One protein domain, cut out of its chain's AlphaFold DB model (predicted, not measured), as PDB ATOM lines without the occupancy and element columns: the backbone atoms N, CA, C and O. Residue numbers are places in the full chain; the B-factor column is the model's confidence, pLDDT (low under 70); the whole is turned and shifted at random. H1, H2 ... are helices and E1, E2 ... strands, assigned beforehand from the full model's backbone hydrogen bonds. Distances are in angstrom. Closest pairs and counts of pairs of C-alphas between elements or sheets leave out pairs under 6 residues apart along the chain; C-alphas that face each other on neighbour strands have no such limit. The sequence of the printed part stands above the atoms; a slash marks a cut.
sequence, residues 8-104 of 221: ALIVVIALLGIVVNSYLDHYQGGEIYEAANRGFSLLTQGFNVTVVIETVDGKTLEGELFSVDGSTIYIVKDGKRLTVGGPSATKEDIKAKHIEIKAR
ATOM      1  N   ALA A   8     197.133 155.710  62.463       84.19
ATOM      2  CA  ALA A   8     197.308 155.449  63.891       84.19
ATOM      3  C   ALA A   8     197.667 156.724  64.675       84.19
ATOM      4  O   ALA A   8     197.129 156.948  65.755       84.19
ATOM      5  N   LEU A   9     198.518 157.589  64.114       85.38
ATOM      6  CA  LEU A   9     198.881 158.867  64.729       85.38
ATOM      7  C   LEU A   9     197.674 159.812  64.846       85.38
ATOM      8  O   LEU A   9     197.482 160.421  65.894       85.38
ATOM      9  N   ILE A  10     196.834 159.896  63.809       84.62
ATOM     10  CA  ILE A  10     195.610 160.714  63.822       84.62
ATOM     11  C   ILE A  10     194.641 160.227  64.903       84.62
ATOM     12  O   ILE A  10     194.100 161.042  65.643       84.62
ATOM     13  N   VAL A  11     194.455 158.910  65.037       86.75
ATOM     14  CA  VAL A  11     193.579 158.328  66.069       86.75
ATOM     15  C   VAL A  11     194.103 158.626  67.474       86.75
ATOM     16  O   VAL A  11     193.321 158.986  68.349       86.75
ATOM     17  N   VAL A  12     195.417 158.535  67.694       88.19
ATOM     18  CA  VAL A  12     196.032 158.867  68.989       88.19
ATOM     19  C   VAL A  12     195.880 160.354  69.315       88.19
ATOM     20  O   VAL A  12     195.518 160.684  70.439       88.19
ATOM     21  N   ILE A  13     196.088 161.252  68.344       86.25
ATOM     22  CA  ILE A  13     195.883 162.699  68.529       86.25
ATOM     23  C   ILE A  13     194.407 163.012  68.796       86.25
ATOM     24  O   ILE A  13     194.112 163.824  69.666       86.25
ATOM     25  N   ALA A  14     193.477 162.354  68.102       83.69
ATOM     26  CA  ALA A  14     192.045 162.529  68.325       83.69
ATOM     27  C   ALA A  14     191.621 162.039  69.718       83.69
ATOM     28  O   ALA A  14     190.891 162.739  70.411       83.69
ATOM     29  N   LEU A  15     192.119 160.879  70.161       85.00
ATOM     30  CA  LEU A  15     191.865 160.357  71.507       85.00
ATOM     31  C   LEU A  15     192.478 161.248  72.589       85.00
ATOM     32  O   LEU A  15     191.808 161.544  73.571       85.00
ATOM     33  N   LEU A  16     193.709 161.729  72.396       82.62
ATOM     34  CA  LEU A  16     194.324 162.721  73.283       82.62
ATOM     35  C   LEU A  16     193.513 164.016  73.312       82.62
ATOM     36  O   LEU A  16     193.294 164.559  74.386       82.62
ATOM     37  N   GLY A  17     193.022 164.475  72.161       72.12
ATOM     38  CA  GLY A  17     192.134 165.628  72.062       72.12
ATOM     39  C   GLY A  17     190.848 165.432  72.861       72.12
ATOM     40  O   GLY A  17     190.484 166.311  73.628       72.12
ATOM     41  N   ILE A  18     190.201 164.267  72.755       77.12
ATOM     42  CA  ILE A  18     188.993 163.927  73.524       77.12
ATOM     43  C   ILE A  18     189.295 163.872  75.025       77.12
ATOM     44  O   ILE A  18     188.553 164.458  75.806       77.12
ATOM     45  N   VAL A  19     190.388 163.219  75.429       74.88
ATOM     46  CA  VAL A  19     190.780 163.101  76.842       74.88
ATOM     47  C   VAL A  19     191.098 164.476  77.427       74.88
ATOM     48  O   VAL A  19     190.541 164.844  78.457       74.88
ATOM     49  N   VAL A  20     191.921 165.279  76.750       66.94
ATOM     50  CA  VAL A  20     192.250 166.647  77.182       66.94
ATOM     51  C   VAL A  20     190.992 167.513  77.241       66.94
ATOM     52  O   VAL A  20     190.810 168.240  78.208       66.94
ATOM     53  N   ASN A  21     190.085 167.383  76.271       62.16
ATOM     54  CA  ASN A  21     188.824 168.123  76.261       62.16
ATOM     55  C   ASN A  21     187.837 167.657  77.346       62.16
ATOM     56  O   ASN A  21     187.015 168.442  77.790       62.16
ATOM     57  N   SER A  22     187.919 166.397  77.783       60.53
ATOM     58  CA  SER A  22     187.123 165.879  78.905       60.53
ATOM     59  C   SER A  22     187.685 166.251  80.281       60.53
ATOM     60  O   SER A  22     186.947 166.215  81.256       60.53
ATOM     61  N   TYR A  23     188.975 166.604  80.361       56.00
ATOM     62  CA  TYR A  23     189.626 167.102  81.581       56.00
ATOM     63  C   TYR A  23     189.633 168.630  81.681       56.00
ATOM     64  O   TYR A  23     189.774 169.180  82.771       56.00
ATOM     65  N   LEU A  24     189.507 169.324  80.551       50.19
ATOM     66  CA  LEU A  24     189.203 170.742  80.521       50.19
ATOM     67  C   LEU A  24     187.701 170.877  80.736       50.19
ATOM     68  O   LEU A  24     186.937 170.853  79.771       50.19
ATOM     69  N   ASP A  25     187.292 171.025  81.997       50.81
ATOM     70  CA  ASP A  25     185.979 171.576  82.320       50.81
ATOM     71  C   ASP A  25     185.789 172.806  81.431       50.81
ATOM     72  O   ASP A  25     186.498 173.813  81.558       50.81
ATOM     73  N   HIS A  26     184.899 172.696  80.444       44.06
ATOM     74  CA  HIS A  26     184.474 173.839  79.661       44.06
ATOM     75  C   HIS A  26     183.726 174.739  80.639       44.06
ATOM     76  O   HIS A  26     182.526 174.588  80.832       44.06
ATOM     77  N   TYR A  27     184.459 175.641  81.290       51.56
ATOM     78  CA  TYR A  27     183.922 176.681  82.153       51.56
ATOM     79  C   TYR A  27     183.086 177.618  81.292       51.56
ATOM     80  O   TYR A  27     183.584 178.583  80.707       51.56
ATOM     81  N   GLN A  28     181.807 177.294  81.147       57.53
ATOM     82  CA  GLN A  28     180.892 178.116  80.386       57.53
ATOM     83  C   GLN A  28     180.545 179.310  81.265       57.53
ATOM     84  O   GLN A  28     179.864 179.166  82.272       57.53
ATOM     85  N   GLY A  29     180.964 180.516  80.873       59.22
ATOM     86  CA  GLY A  29     180.520 181.756  81.525       59.22
ATOM     87  C   GLY A  29     178.987 181.882  81.658       59.22
ATOM     88  O   GLY A  29     178.517 182.705  82.438       59.22
ATOM     89  N   GLY A  30     178.219 181.038  80.953       70.44
ATOM     90  CA  GLY A  30     176.786 180.836  81.154       70.44
ATOM     91  C   GLY A  30     176.405 180.386  82.568       70.44
ATOM     92  O   GLY A  30     175.449 180.927  83.107       70.44
ATOM     93  N   GLU A  31     177.173 179.511  83.223       79.75
ATOM     94  CA  GLU A  31     176.849 179.029  84.581       79.75
ATOM     95  C   GLU A  31     176.851 180.166  85.609       79.75
ATOM     96  O   GLU A  31     176.008 180.234  86.501       79.75
ATOM     97  N   ILE A  32     177.772 181.117  85.452       82.94
ATOM     98  CA  ILE A  32     177.883 182.281  86.339       82.94
ATOM     99  C   ILE A  32     176.744 183.260  86.089       82.94
ATOM    100  O   ILE A  32     176.200 183.824  87.035       82.94
ATOM    101  N   TYR A  33     176.342 183.426  84.830       85.75
ATOM    102  CA  TYR A  33     175.175 184.227  84.483       85.75
ATOM    103  C   TYR A  33     173.872 183.605  85.011       85.75
ATOM    104  O   TYR A  33     173.020 184.310  85.551       85.75
ATOM    105  N   GLU A  34     173.726 182.283  84.925       89.19
ATOM    106  CA  GLU A  34     172.590 181.554  85.494       89.19
ATOM    107  C   GLU A  34     172.550 181.665  87.021       89.19
ATOM    108  O   GLU A  34     171.493 181.960  87.586       89.19
ATOM    109  N   ALA A  35     173.695 181.514  87.692       91.62
ATOM    110  CA  ALA A  35     173.816 181.726  89.131       91.62
ATOM    111  C   ALA A  35     173.449 183.168  89.517       91.62
ATOM    112  O   ALA A  35     172.656 183.382  90.435       91.62
ATOM    113  N   ALA A  36     173.955 184.160  88.781       92.12
ATOM    114  CA  ALA A  36     173.650 185.571  88.996       92.12
ATOM    115  C   ALA A  36     172.143 185.849  88.856       92.12
ATOM    116  O   ALA A  36     171.528 186.414  89.762       92.12
ATOM    117  N   ASN A  37     171.514 185.371  87.781       92.06
ATOM    118  CA  ASN A  37     170.075 185.527  87.557       92.06
ATOM    119  C   ASN A  37     169.229 184.821  88.618       92.06
ATOM    120  O   ASN A  37     168.250 185.389  89.109       92.06
ATOM    121  N   ARG A  38     169.595 183.591  88.995       93.69
ATOM    122  CA  ARG A  38     168.901 182.841  90.049       93.69
ATOM    123  C   ARG A  38     168.992 183.570  91.385       93.69
ATOM    124  O   ARG A  38     167.972 183.748  92.049       93.69
ATOM    125  N   GLY A  39     170.191 184.017  91.753       93.88
ATOM    126  CA  GLY A  39     170.427 184.801  92.961       93.88
ATOM    127  C   GLY A  39     169.607 186.087  92.970       93.88
ATOM    128  O   GLY A  39     168.895 186.350  93.936       93.88
ATOM    129  N   PHE A  40     169.636 186.846  91.872       92.75
ATOM    130  CA  PHE A  40     168.862 188.077  91.732       92.75
ATOM    131  C   PHE A  40     167.358 187.828  91.879       92.75
ATOM    132  O   PHE A  40     166.696 188.509  92.662       92.75
ATOM    133  N   SER A  41     166.823 186.813  91.197       93.62
ATOM    134  CA  SER A  41     165.409 186.433  91.294       93.62
ATOM    135  C   SER A  41     164.999 186.151  92.744       93.62
ATOM    136  O   SER A  41     164.063 186.774  93.246       93.62
ATOM    137  N   LEU A  42     165.743 185.305  93.461       94.94
ATOM    138  CA  LEU A  42     165.475 184.991  94.871       94.94
ATOM    139  C   LEU A  42     165.567 186.235  95.769       94.94
ATOM    140  O   LEU A  42     164.704 186.475  96.616       94.94
ATOM    141  N   LEU A  43     166.575 187.075  95.548       92.31
ATOM    142  CA  LEU A  43     166.785 188.292  96.323       92.31
ATOM    143  C   LEU A  43     165.623 189.282  96.167       92.31
ATOM    144  O   LEU A  43     165.102 189.772  97.173       92.31
ATOM    145  N   THR A  44     165.161 189.506  94.929       90.44
ATOM    146  CA  THR A  44     163.997 190.363  94.621       90.44
ATOM    147  C   THR A  44     162.707 189.834  95.244       90.44
ATOM    148  O   THR A  44     161.772 190.586  95.533       90.44
ATOM    149  N   GLN A  45     162.647 188.525  95.489       92.44
ATOM    150  CA  GLN A  45     161.508 187.886  96.122       92.44
ATOM    151  C   GLN A  45     161.497 188.040  97.645       92.44
ATOM    152  O   GLN A  45     160.428 187.861  98.232       92.44
ATOM    153  N   GLY A  46     162.616 188.448  98.249       91.50
ATOM    154  CA  GLY A  46     162.764 188.672  99.687       91.50
ATOM    155  C   GLY A  46     163.537 187.574 100.419       91.50
ATOM    156  O   GLY A  46     163.590 187.616 101.644       91.50
ATOM    157  N   PHE A  47     164.128 186.610  99.704       95.19
ATOM    158  CA  PHE A  47     164.963 185.582 100.325       95.19
ATOM    159  C   PHE A  47     166.279 186.171 100.838       95.19
ATOM    160  O   PHE A  47     166.847 187.098 100.238       95.19
ATOM    161  N   ASN A  48     166.789 185.593 101.925       93.69
ATOM    162  CA  ASN A  48     168.205 185.686 102.236       93.69
ATOM    163  C   ASN A  48     168.965 184.713 101.333       93.69
ATOM    164  O   ASN A  48     168.606 183.536 101.241       93.69
ATOM    165  N   VAL A  49     169.982 185.211 100.637       95.62
ATOM    166  CA  VAL A  49     170.699 184.442  99.618       95.62
ATOM    167  C   VAL A  49     172.177 184.419  99.972       95.62
ATOM    168  O   VAL A  49     172.838 185.456  99.986       95.62
ATOM    169  N   THR A  50     172.702 183.225 100.221       96.31
ATOM    170  CA  THR A  50     174.130 182.990 100.428       96.31
ATOM    171  C   THR A  50     174.751 182.536  99.115       96.31
ATOM    172  O   THR A  50     174.265 181.609  98.467       96.31
ATOM    173  N   VAL A  51     175.842 183.185  98.727       96.25
ATOM    174  CA  VAL A  51     176.647 182.818  97.563       96.25
ATOM    175  C   VAL A  51     177.881 182.084  98.065       96.25
ATOM    176  O   VAL A  51     178.672 182.649  98.823       96.25
ATOM    177  N   VAL A  52     178.046 180.834  97.642       96.31
ATOM    178  CA  VAL A  52     179.256 180.042  97.885       96.31
ATOM    179  C   VAL A  52     180.085 180.056  96.611       96.31
ATOM    180  O   VAL A  52     179.588 179.753  95.530       96.31
ATOM    181  N   ILE A  53     181.341 180.463  96.729       95.12
ATOM    182  CA  ILE A  53     182.213 180.746  95.591       95.12
ATOM    183  C   ILE A  53     183.461 179.892  95.723       95.12
ATOM    184  O   ILE A  53     184.194 180.016  96.704       95.12
ATOM    185  N   GLU A  54     183.720 179.062  94.719       94.38
ATOM    186  CA  GLU A  54     185.030 178.456  94.500       94.38
ATOM    187  C   GLU A  54     185.827 179.392  93.595       94.38
ATOM    188  O   GLU A  54     185.410 179.702  92.478       94.38
ATOM    189  N   THR A  55     186.963 179.880  94.069       93.06
ATOM    190  CA  THR A  55     187.829 180.780  93.313       93.06
ATOM    191  C   THR A  55     188.743 180.013  92.361       93.06
ATOM    192  O   THR A  55     188.995 178.820  92.520       93.06
ATOM    193  N   VAL A  56     189.302 180.707  91.367       89.88
ATOM    194  CA  VAL A  56     190.261 180.102  90.420       89.88
ATOM    195  C   VAL A  56     191.552 179.595  91.077       89.88
ATOM    196  O   VAL A  56     192.215 178.732  90.512       89.88
ATOM    197  N   ASP A  57     191.906 180.100  92.265       90.06
ATOM    198  CA  ASP A  57     193.019 179.605  93.091       90.06
ATOM    199  C   ASP A  57     192.609 178.468  94.050       90.06
ATOM    200  O   ASP A  57     193.414 178.052  94.882       90.06
ATOM    201  N   GLY A  58     191.383 177.944  93.931       88.69
ATOM    202  CA  GLY A  58     190.903 176.765  94.656       88.69
ATOM    203  C   GLY A  58     190.445 177.029  96.091       88.69
ATOM    204  O   GLY A  58     190.346 176.091  96.880       88.69
ATOM    205  N   LYS A  59     190.183 178.287  96.467       93.75
ATOM    206  CA  LYS A  59     189.629 178.635  97.784       93.75
ATOM    207  C   LYS A  59     188.111 178.676  97.718       93.75
ATOM    208  O   LYS A  59     187.537 179.111  96.726       93.75
ATOM    209  N   THR A  60     187.464 178.304  98.817       94.75
ATOM    210  CA  THR A  60     186.019 178.474  98.974       94.75
ATOM    211  C   THR A  60     185.738 179.644  99.900       94.75
ATOM    212  O   THR A  60     186.329 179.757 100.976       94.75
ATOM    213  N   LEU A  61     184.834 180.526  99.490       95.25
ATOM    214  CA  LEU A  61     184.377 181.647 100.299       95.25
ATOM    215  C   LEU A  61     182.866 181.805 100.198       95.25
ATOM    216  O   LEU A  61     182.271 181.587  99.150       95.25
ATOM    217  N   GLU A  62     182.267 182.224 101.305       96.38
ATOM    218  CA  GLU A  62     180.838 182.515 101.384       96.38
ATOM    219  C   GLU A  62     180.605 184.004 101.646       96.38
ATOM    220  O   GLU A  62     181.389 184.644 102.363       96.38
ATOM    221  N   GLY A  63     179.535 184.546 101.067       94.69
ATOM    222  CA  GLY A  63     179.050 185.899 101.325       94.69
ATOM    223  C   GLY A  63     177.557 186.027 101.050       94.69
ATOM    224  O   GLY A  63     176.967 185.204 100.349       94.69
ATOM    225  N   GLU A  64     176.937 187.058 101.608       95.00
ATOM    226  CA  GLU A  64     175.519 187.342 101.390       95.00
ATOM    227  C   GLU A  64     175.342 188.138 100.103       95.00
ATOM    228  O   GLU A  64     175.998 189.162  99.906       95.00
ATOM    229  N   LEU A  65     174.462 187.683  99.216       94.12
ATOM    230  CA  LEU A  65     174.131 188.405  97.995       94.12
ATOM    231  C   LEU A  65     173.371 189.685  98.346       94.12
ATOM    232  O   LEU A  65     172.324 189.622  98.992       94.12
ATOM    233  N   PHE A  66     173.832 190.834  97.851       88.56
ATOM    234  CA  PHE A  66     173.073 192.082  97.992       88.56
ATOM    235  C   PHE A  66     172.683 192.724  96.659       88.56
ATOM    236  O   PHE A  66     171.728 193.494  96.629       88.56
ATOM    237  N   SER A  67     173.378 192.422  95.557       90.94
ATOM    238  CA  SER A  67     173.003 192.909  94.225       90.94
ATOM    239  C   SER A  67     173.644 192.080  93.111       90.94
ATOM    240  O   SER A  67     174.600 191.336  93.336       90.94
ATOM    241  N   VAL A  68     173.127 192.236  91.895       90.69
ATOM    242  CA  VAL A  68     173.659 191.663  90.657       90.69
ATOM    243  C   VAL A  68     173.580 192.728  89.564       90.69
ATOM    244  O   VAL A  68     172.539 193.365  89.412       90.69
ATOM    245  N   ASP A  69     174.660 192.905  88.802       88.44
ATOM    246  CA  ASP A  69     174.697 193.748  87.597       88.44
ATOM    247  C   ASP A  69     175.257 192.934  86.426       88.44
ATOM    248  O   ASP A  69     176.438 192.579  86.396       88.44
ATOM    249  N   GLY A  70     174.387 192.563  85.485       85.94
ATOM    250  CA  GLY A  70     174.732 191.641  84.406       85.94
ATOM    251  C   GLY A  70     175.217 190.290  84.945       85.94
ATOM    252  O   GLY A  70     174.441 189.531  85.518       85.94
ATOM    253  N   SER A  71     176.500 189.984  84.740       84.25
ATOM    254  CA  SER A  71     177.160 188.775  85.256       84.25
ATOM    255  C   SER A  71     177.982 189.012  86.526       84.25
ATOM    256  O   SER A  71     178.610 188.079  87.023       84.25
ATOM    257  N   THR A  72     178.042 190.248  87.023       91.62
ATOM    258  CA  THR A  72     178.804 190.596  88.222       91.62
ATOM    259  C   THR A  72     177.908 190.451  89.442       91.62
ATOM    260  O   THR A  72     176.879 191.116  89.576       91.62
ATOM    261  N   ILE A  73     178.315 189.569  90.348       94.25
ATOM    262  CA  ILE A  73     177.632 189.315  91.611       94.25
ATOM    263  C   ILE A  73     178.266 190.193  92.684       94.25
ATOM    264  O   ILE A  73     179.486 190.218  92.845       94.25
ATOM    265  N   TYR A  74     177.438 190.902  93.442       95.19
ATOM    266  CA  TYR A  74     177.897 191.703  94.563       95.19
ATOM    267  C   TYR A  74     177.494 191.041  95.874       95.19
ATOM    268  O   TYR A  74     176.307 190.858  96.159       95.19
ATOM    269  N   ILE A  75     178.499 190.717  96.685       95.62
ATOM    270  CA  ILE A  75     178.311 190.114  98.001       95.62
ATOM    271  C   ILE A  75     178.767 191.054  99.110       95.62
ATOM    272  O   ILE A  75     179.653 191.890  98.918       95.62
ATOM    273  N   VAL A  76     178.187 190.876 100.290       92.69
ATOM    274  CA  VAL A  76     178.732 191.385 101.543       92.69
ATOM    275  C   VAL A  76     179.370 190.227 102.297       92.69
ATOM    276  O   VAL A  76     178.757 189.183 102.514       92.69
ATOM    277  N   LYS A  77     180.621 190.422 102.705       92.12
ATOM    278  CA  LYS A  77     181.361 189.509 103.574       92.12
ATOM    279  C   LYS A  77     182.073 190.333 104.636       92.12
ATOM    280  O   LYS A  77     182.777 191.283 104.300       92.12
ATOM    281  N   ASP A  78     181.860 190.009 105.908       88.06
ATOM    282  CA  ASP A  78     182.484 190.704 107.046       88.06
ATOM    283  C   ASP A  78     182.283 192.236 107.011       88.06
ATOM    284  O   ASP A  78     183.184 193.021 107.316       88.06
ATOM    285  N   GLY A  79     181.102 192.682 106.563       82.81
ATOM    286  CA  GLY A  79     180.760 194.102 106.421       82.81
ATOM    287  C   GLY A  79     181.436 194.824 105.248       82.81
ATOM    288  O   GLY A  79     181.300 196.041 105.126       82.81
ATOM    289  N   LYS A  80     182.153 194.106 104.376       88.50
ATOM    290  CA  LYS A  80     182.765 194.645 103.158       88.50
ATOM    291  C   LYS A  80     182.025 194.156 101.924       88.50
ATOM    292  O   LYS A  80     181.701 192.978 101.803       88.50
ATOM    293  N   ARG A  81     181.812 195.075 100.987       91.38
ATOM    294  CA  ARG A  81     181.320 194.765  99.648       91.38
ATOM    295  C   ARG A  81     182.457 194.180  98.819       91.38
ATOM    296  O   ARG A  81     183.517 194.795  98.729       91.38
ATOM    297  N   LEU A  82     182.197 193.043  98.193       94.81
ATOM    298  CA  LEU A  82     183.097 192.399  97.246       94.81
ATOM    299  C   LEU A  82     182.340 192.114  95.952       94.81
ATOM    300  O   LEU A  82     181.138 191.834  95.958       94.81
ATOM    301  N   THR A  83     183.056 192.204  94.844       95.38
ATOM    302  CA  THR A  83     182.565 191.883  93.507       95.38
ATOM    303  C   THR A  83     183.090 190.531  93.063       95.38
ATOM    304  O   THR A  83     184.258 190.199  93.257       95.38
ATOM    305  N   VAL A  84     182.209 189.740  92.467       94.31
ATOM    306  CA  VAL A  84     182.482 188.378  92.029       94.31
ATOM    307  C   VAL A  84     182.175 188.309  90.546       94.31
ATOM    308  O   VAL A  84     181.055 188.592  90.119       94.31
ATOM    309  N   GLY A  85     183.190 187.962  89.767       91.69
ATOM    310  CA  GLY A  85     183.092 187.811  88.325       91.69
ATOM    311  C   GLY A  85     183.472 186.410  87.873       91.69
ATOM    312  O   GLY A  85     183.819 185.538  88.672       91.69
ATOM    313  N   GLY A  86     183.433 186.219  86.556       89.81
ATOM    314  CA  GLY A  86     183.815 184.962  85.930       89.81
ATOM    315  C   GLY A  86     185.280 184.561  86.119       89.81
ATOM    316  O   GLY A  86     186.094 185.348  86.607       89.81
ATOM    317  N   PRO A  87     185.672 183.365  85.651       87.44
ATOM    318  CA  PRO A  87     187.047 182.883  85.792       87.44
ATOM    319  C   PRO A  87     188.053 183.782  85.054       87.44
ATOM    320  O   PRO A  87     189.204 183.920  85.467       87.44
ATOM    321  N   SER A  88     187.605 184.453  83.989       86.31
ATOM    322  CA  SER A  88     188.391 185.417  83.208       86.31
ATOM    323  C   SER A  88     188.180 186.878  83.625       86.31
ATOM    324  O   SER A  88     188.604 187.781  82.905       86.31
ATOM    325  N   ALA A  89     187.532 187.133  84.766       87.81
ATOM    326  CA  ALA A  89     187.319 188.479  85.292       87.81
ATOM    327  C   ALA A  89     188.640 189.250  85.448       87.81
ATOM    328  O   ALA A  89     189.685 188.691  85.809       87.81
ATOM    329  N   THR A  90     188.596 190.550  85.161       86.94
ATOM    330  CA  THR A  90     189.759 191.451  85.269       86.94
ATOM    331  C   THR A  90     189.510 192.652  86.169       86.94
ATOM    332  O   THR A  90     190.481 193.259  86.614       86.94
ATOM    333  N   LYS A  91     188.244 192.996  86.441       91.50
ATOM    334  CA  LYS A  91     187.864 194.185  87.215       91.50
ATOM    335  C   LYS A  91     187.301 193.840  88.590       91.50
ATOM    336  O   LYS A  91     187.334 194.686  89.473       91.50
ATOM    337  N   GLU A  92     186.773 192.634  88.743       93.31
ATOM    338  CA  GLU A  92     186.153 192.144  89.964       93.31
ATOM    339  C   GLU A  92     187.193 191.721  91.008       93.31
ATOM    340  O   GLU A  92     188.276 191.234  90.673       93.31
ATOM    341  N   ASP A  93     186.828 191.869  92.281       95.00
ATOM    342  CA  ASP A  93     187.670 191.538  93.434       95.00
ATOM    343  C   ASP A  93     187.955 190.030  93.508       95.00
ATOM    344  O   ASP A  93     189.023 189.606  93.952       95.00
ATOM    345  N   ILE A  94     186.987 189.213  93.078       94.31
ATOM    346  CA  ILE A  94     187.017 187.754  93.160       94.31
ATOM    347  C   ILE A  94     186.764 187.155  91.777       94.31
ATOM    348  O   ILE A  94     185.752 187.433  91.132       94.31
ATOM    349  N   LYS A  95     187.666 186.263  91.354       93.75
ATOM    350  CA  LYS A  95     187.494 185.431  90.156       93.75
ATOM    351  C   LYS A  95     186.928 184.080  90.559       93.75
ATOM    352  O   LYS A  95     187.634 183.282  91.183       93.75
ATOM    353  N   ALA A  96     185.672 183.835  90.212       92.31
ATOM    354  CA  ALA A  96     184.999 182.586  90.515       92.31
ATOM    355  C   ALA A  96     185.234 181.555  89.409       92.31
ATOM    356  O   ALA A  96     185.060 181.830  88.224       92.31
ATOM    357  N   LYS A  97     185.614 180.355  89.831       90.31
ATOM    358  CA  LYS A  97     185.607 179.127  89.039       90.31
ATOM    359  C   LYS A  97     184.218 178.493  89.068       90.31
ATOM    360  O   LYS A  97     183.717 178.096  88.028       90.31
ATOM    361  N   HIS A  98     183.577 178.473  90.235       90.62
ATOM    362  CA  HIS A  98     182.219 177.969  90.417       90.62
ATOM    363  C   HIS A  98     181.447 178.839  91.415       90.62
ATOM    364  O   HIS A  98     182.035 179.396  92.347       90.62
ATOM    365  N   ILE A  99     180.135 178.968  91.205       92.56
ATOM    366  CA  ILE A  99     179.234 179.740  92.063       92.56
ATOM    367  C   ILE A  99     177.995 178.904  92.363       92.56
ATOM    368  O   ILE A  99     177.249 178.534  91.459       92.56
ATOM    369  N   GLU A 100     177.742 178.679  93.645       94.19
ATOM    370  CA  GLU A 100     176.539 178.027  94.147       94.19
ATOM    371  C   GLU A 100     175.662 179.057  94.875       94.19
ATOM    372  O   GLU A 100     176.128 179.814  95.730       94.19
ATOM    373  N   ILE A 101     174.372 179.081  94.537       95.19
ATOM    374  CA  ILE A 101     173.374 179.958  95.159       95.19
ATOM    375  C   ILE A 101     172.548 179.147  96.151       95.19
ATOM    376  O   ILE A 101     171.800 178.250  95.752       95.19
ATOM    377  N   LYS A 102     172.639 179.500  97.434       95.38
ATOM    378  CA  LYS A 102     171.883 178.877  98.521       95.38
ATOM    379  C   LYS A 102     170.819 179.835  99.043       95.38
ATOM    380  O   LYS A 102     171.112 180.959  99.440       95.38
ATOM    381  N   ALA A 103     169.583 179.358  99.073       95.19
ATOM    382  CA  ALA A 103     168.462 179.976  99.769       95.19
ATOM    383  C   ALA A 103     167.669 178.869 100.471       95.19
ATOM    384  O   ALA A 103     167.749 177.703 100.074       95.19
ATOM    385  N   ARG A 104     166.923 179.218 101.521       94.75
ATOM    386  CA  ARG A 104     166.119 178.257 102.291       94.75
ATOM    387  C   ARG A 104     164.836 178.875 102.846       94.75
ATOM    388  O   ARG A 104     164.698 180.099 102.904       94.75
TER     389      ARG A 104
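AT A GLANCE: This is residues 8 to 104 of the 221 residues of the protein "Regulator_TrmB domain-containing protein" of Palaeococcus pacificus DY20341 (UniProt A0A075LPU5). A small closed barrel of five strands, E1 to E5, has helix H2 packed slantwise on its outside, while helix H1 sticks out from this body as a free arm that makes the length. The printed part has 97 residues, in the order H1 H2 E1 E2 E3 E4 E5, and its class is mixed, helices and strands. The ring runs E1 E2 E3 E4 E5 and back to E1, antiparallel but for E4 and E5, which are parallel. The whole is loose, with a radius of gyration of the C-alphas of 16.7 A and spans of 59 by 24 by 22 A.

HOW THE PARTS SIT: Start at H1, residues 8 to 23, which is apart from H2, residues 29 to 45, and not on the barrel. In both helices every O i to N i+4 pair is within hydrogen-bond range. H2 is on the barrel, outside it, at a height over the sheet of 7.3 A. It lies over E5, residues 94 to 102, at 37 degrees on the local plane; their closest C-alphas, Gly 39 and Ile 101, are 6.1 A apart. Next look at the meander, each strand the antiparallel neighbour of the one before: E1, residues 50 to 55, E2, residues 60 to 69, E3, residues 72 to 77, and E4, residues 80 to 85. Within hydrogen-bond range are N 51 and O 63 at 2.8 A in the hairpin E1 and E2, N 64 and O 76 at 2.9 A in the hairpin E2 and E3, and N 75 and O 82 at 3.0 A in the hairpin E3 and E4. E2 bends by 88 degrees at residue 66. N 85 and O 94, 3.0 A, pair E4 with E5, and N 52 and O 100, 2.9 A, pair E5 with E1.

IN THESE COORDINATES: Find C-alpha 8 at (197.308, 155.449, 63.891); from there H1 runs 22.5 A. H2 begins at C-alpha 29, (180.520, 181.756, 81.525), and runs 24.7 A. E1 and E3 each measure 15.6 A, E2 22.2 A, E4 16.3 A and E5 18.3 A, ending at C-alpha 102, (171.883, 178.877, 98.521).

THE WHOLE: The C-alphas farthest apart, Ala 8 and Gly 46, are 59.8 A apart. The printed part has no cut and no long link. Confidence is low, under 70, at residues 20 to 29.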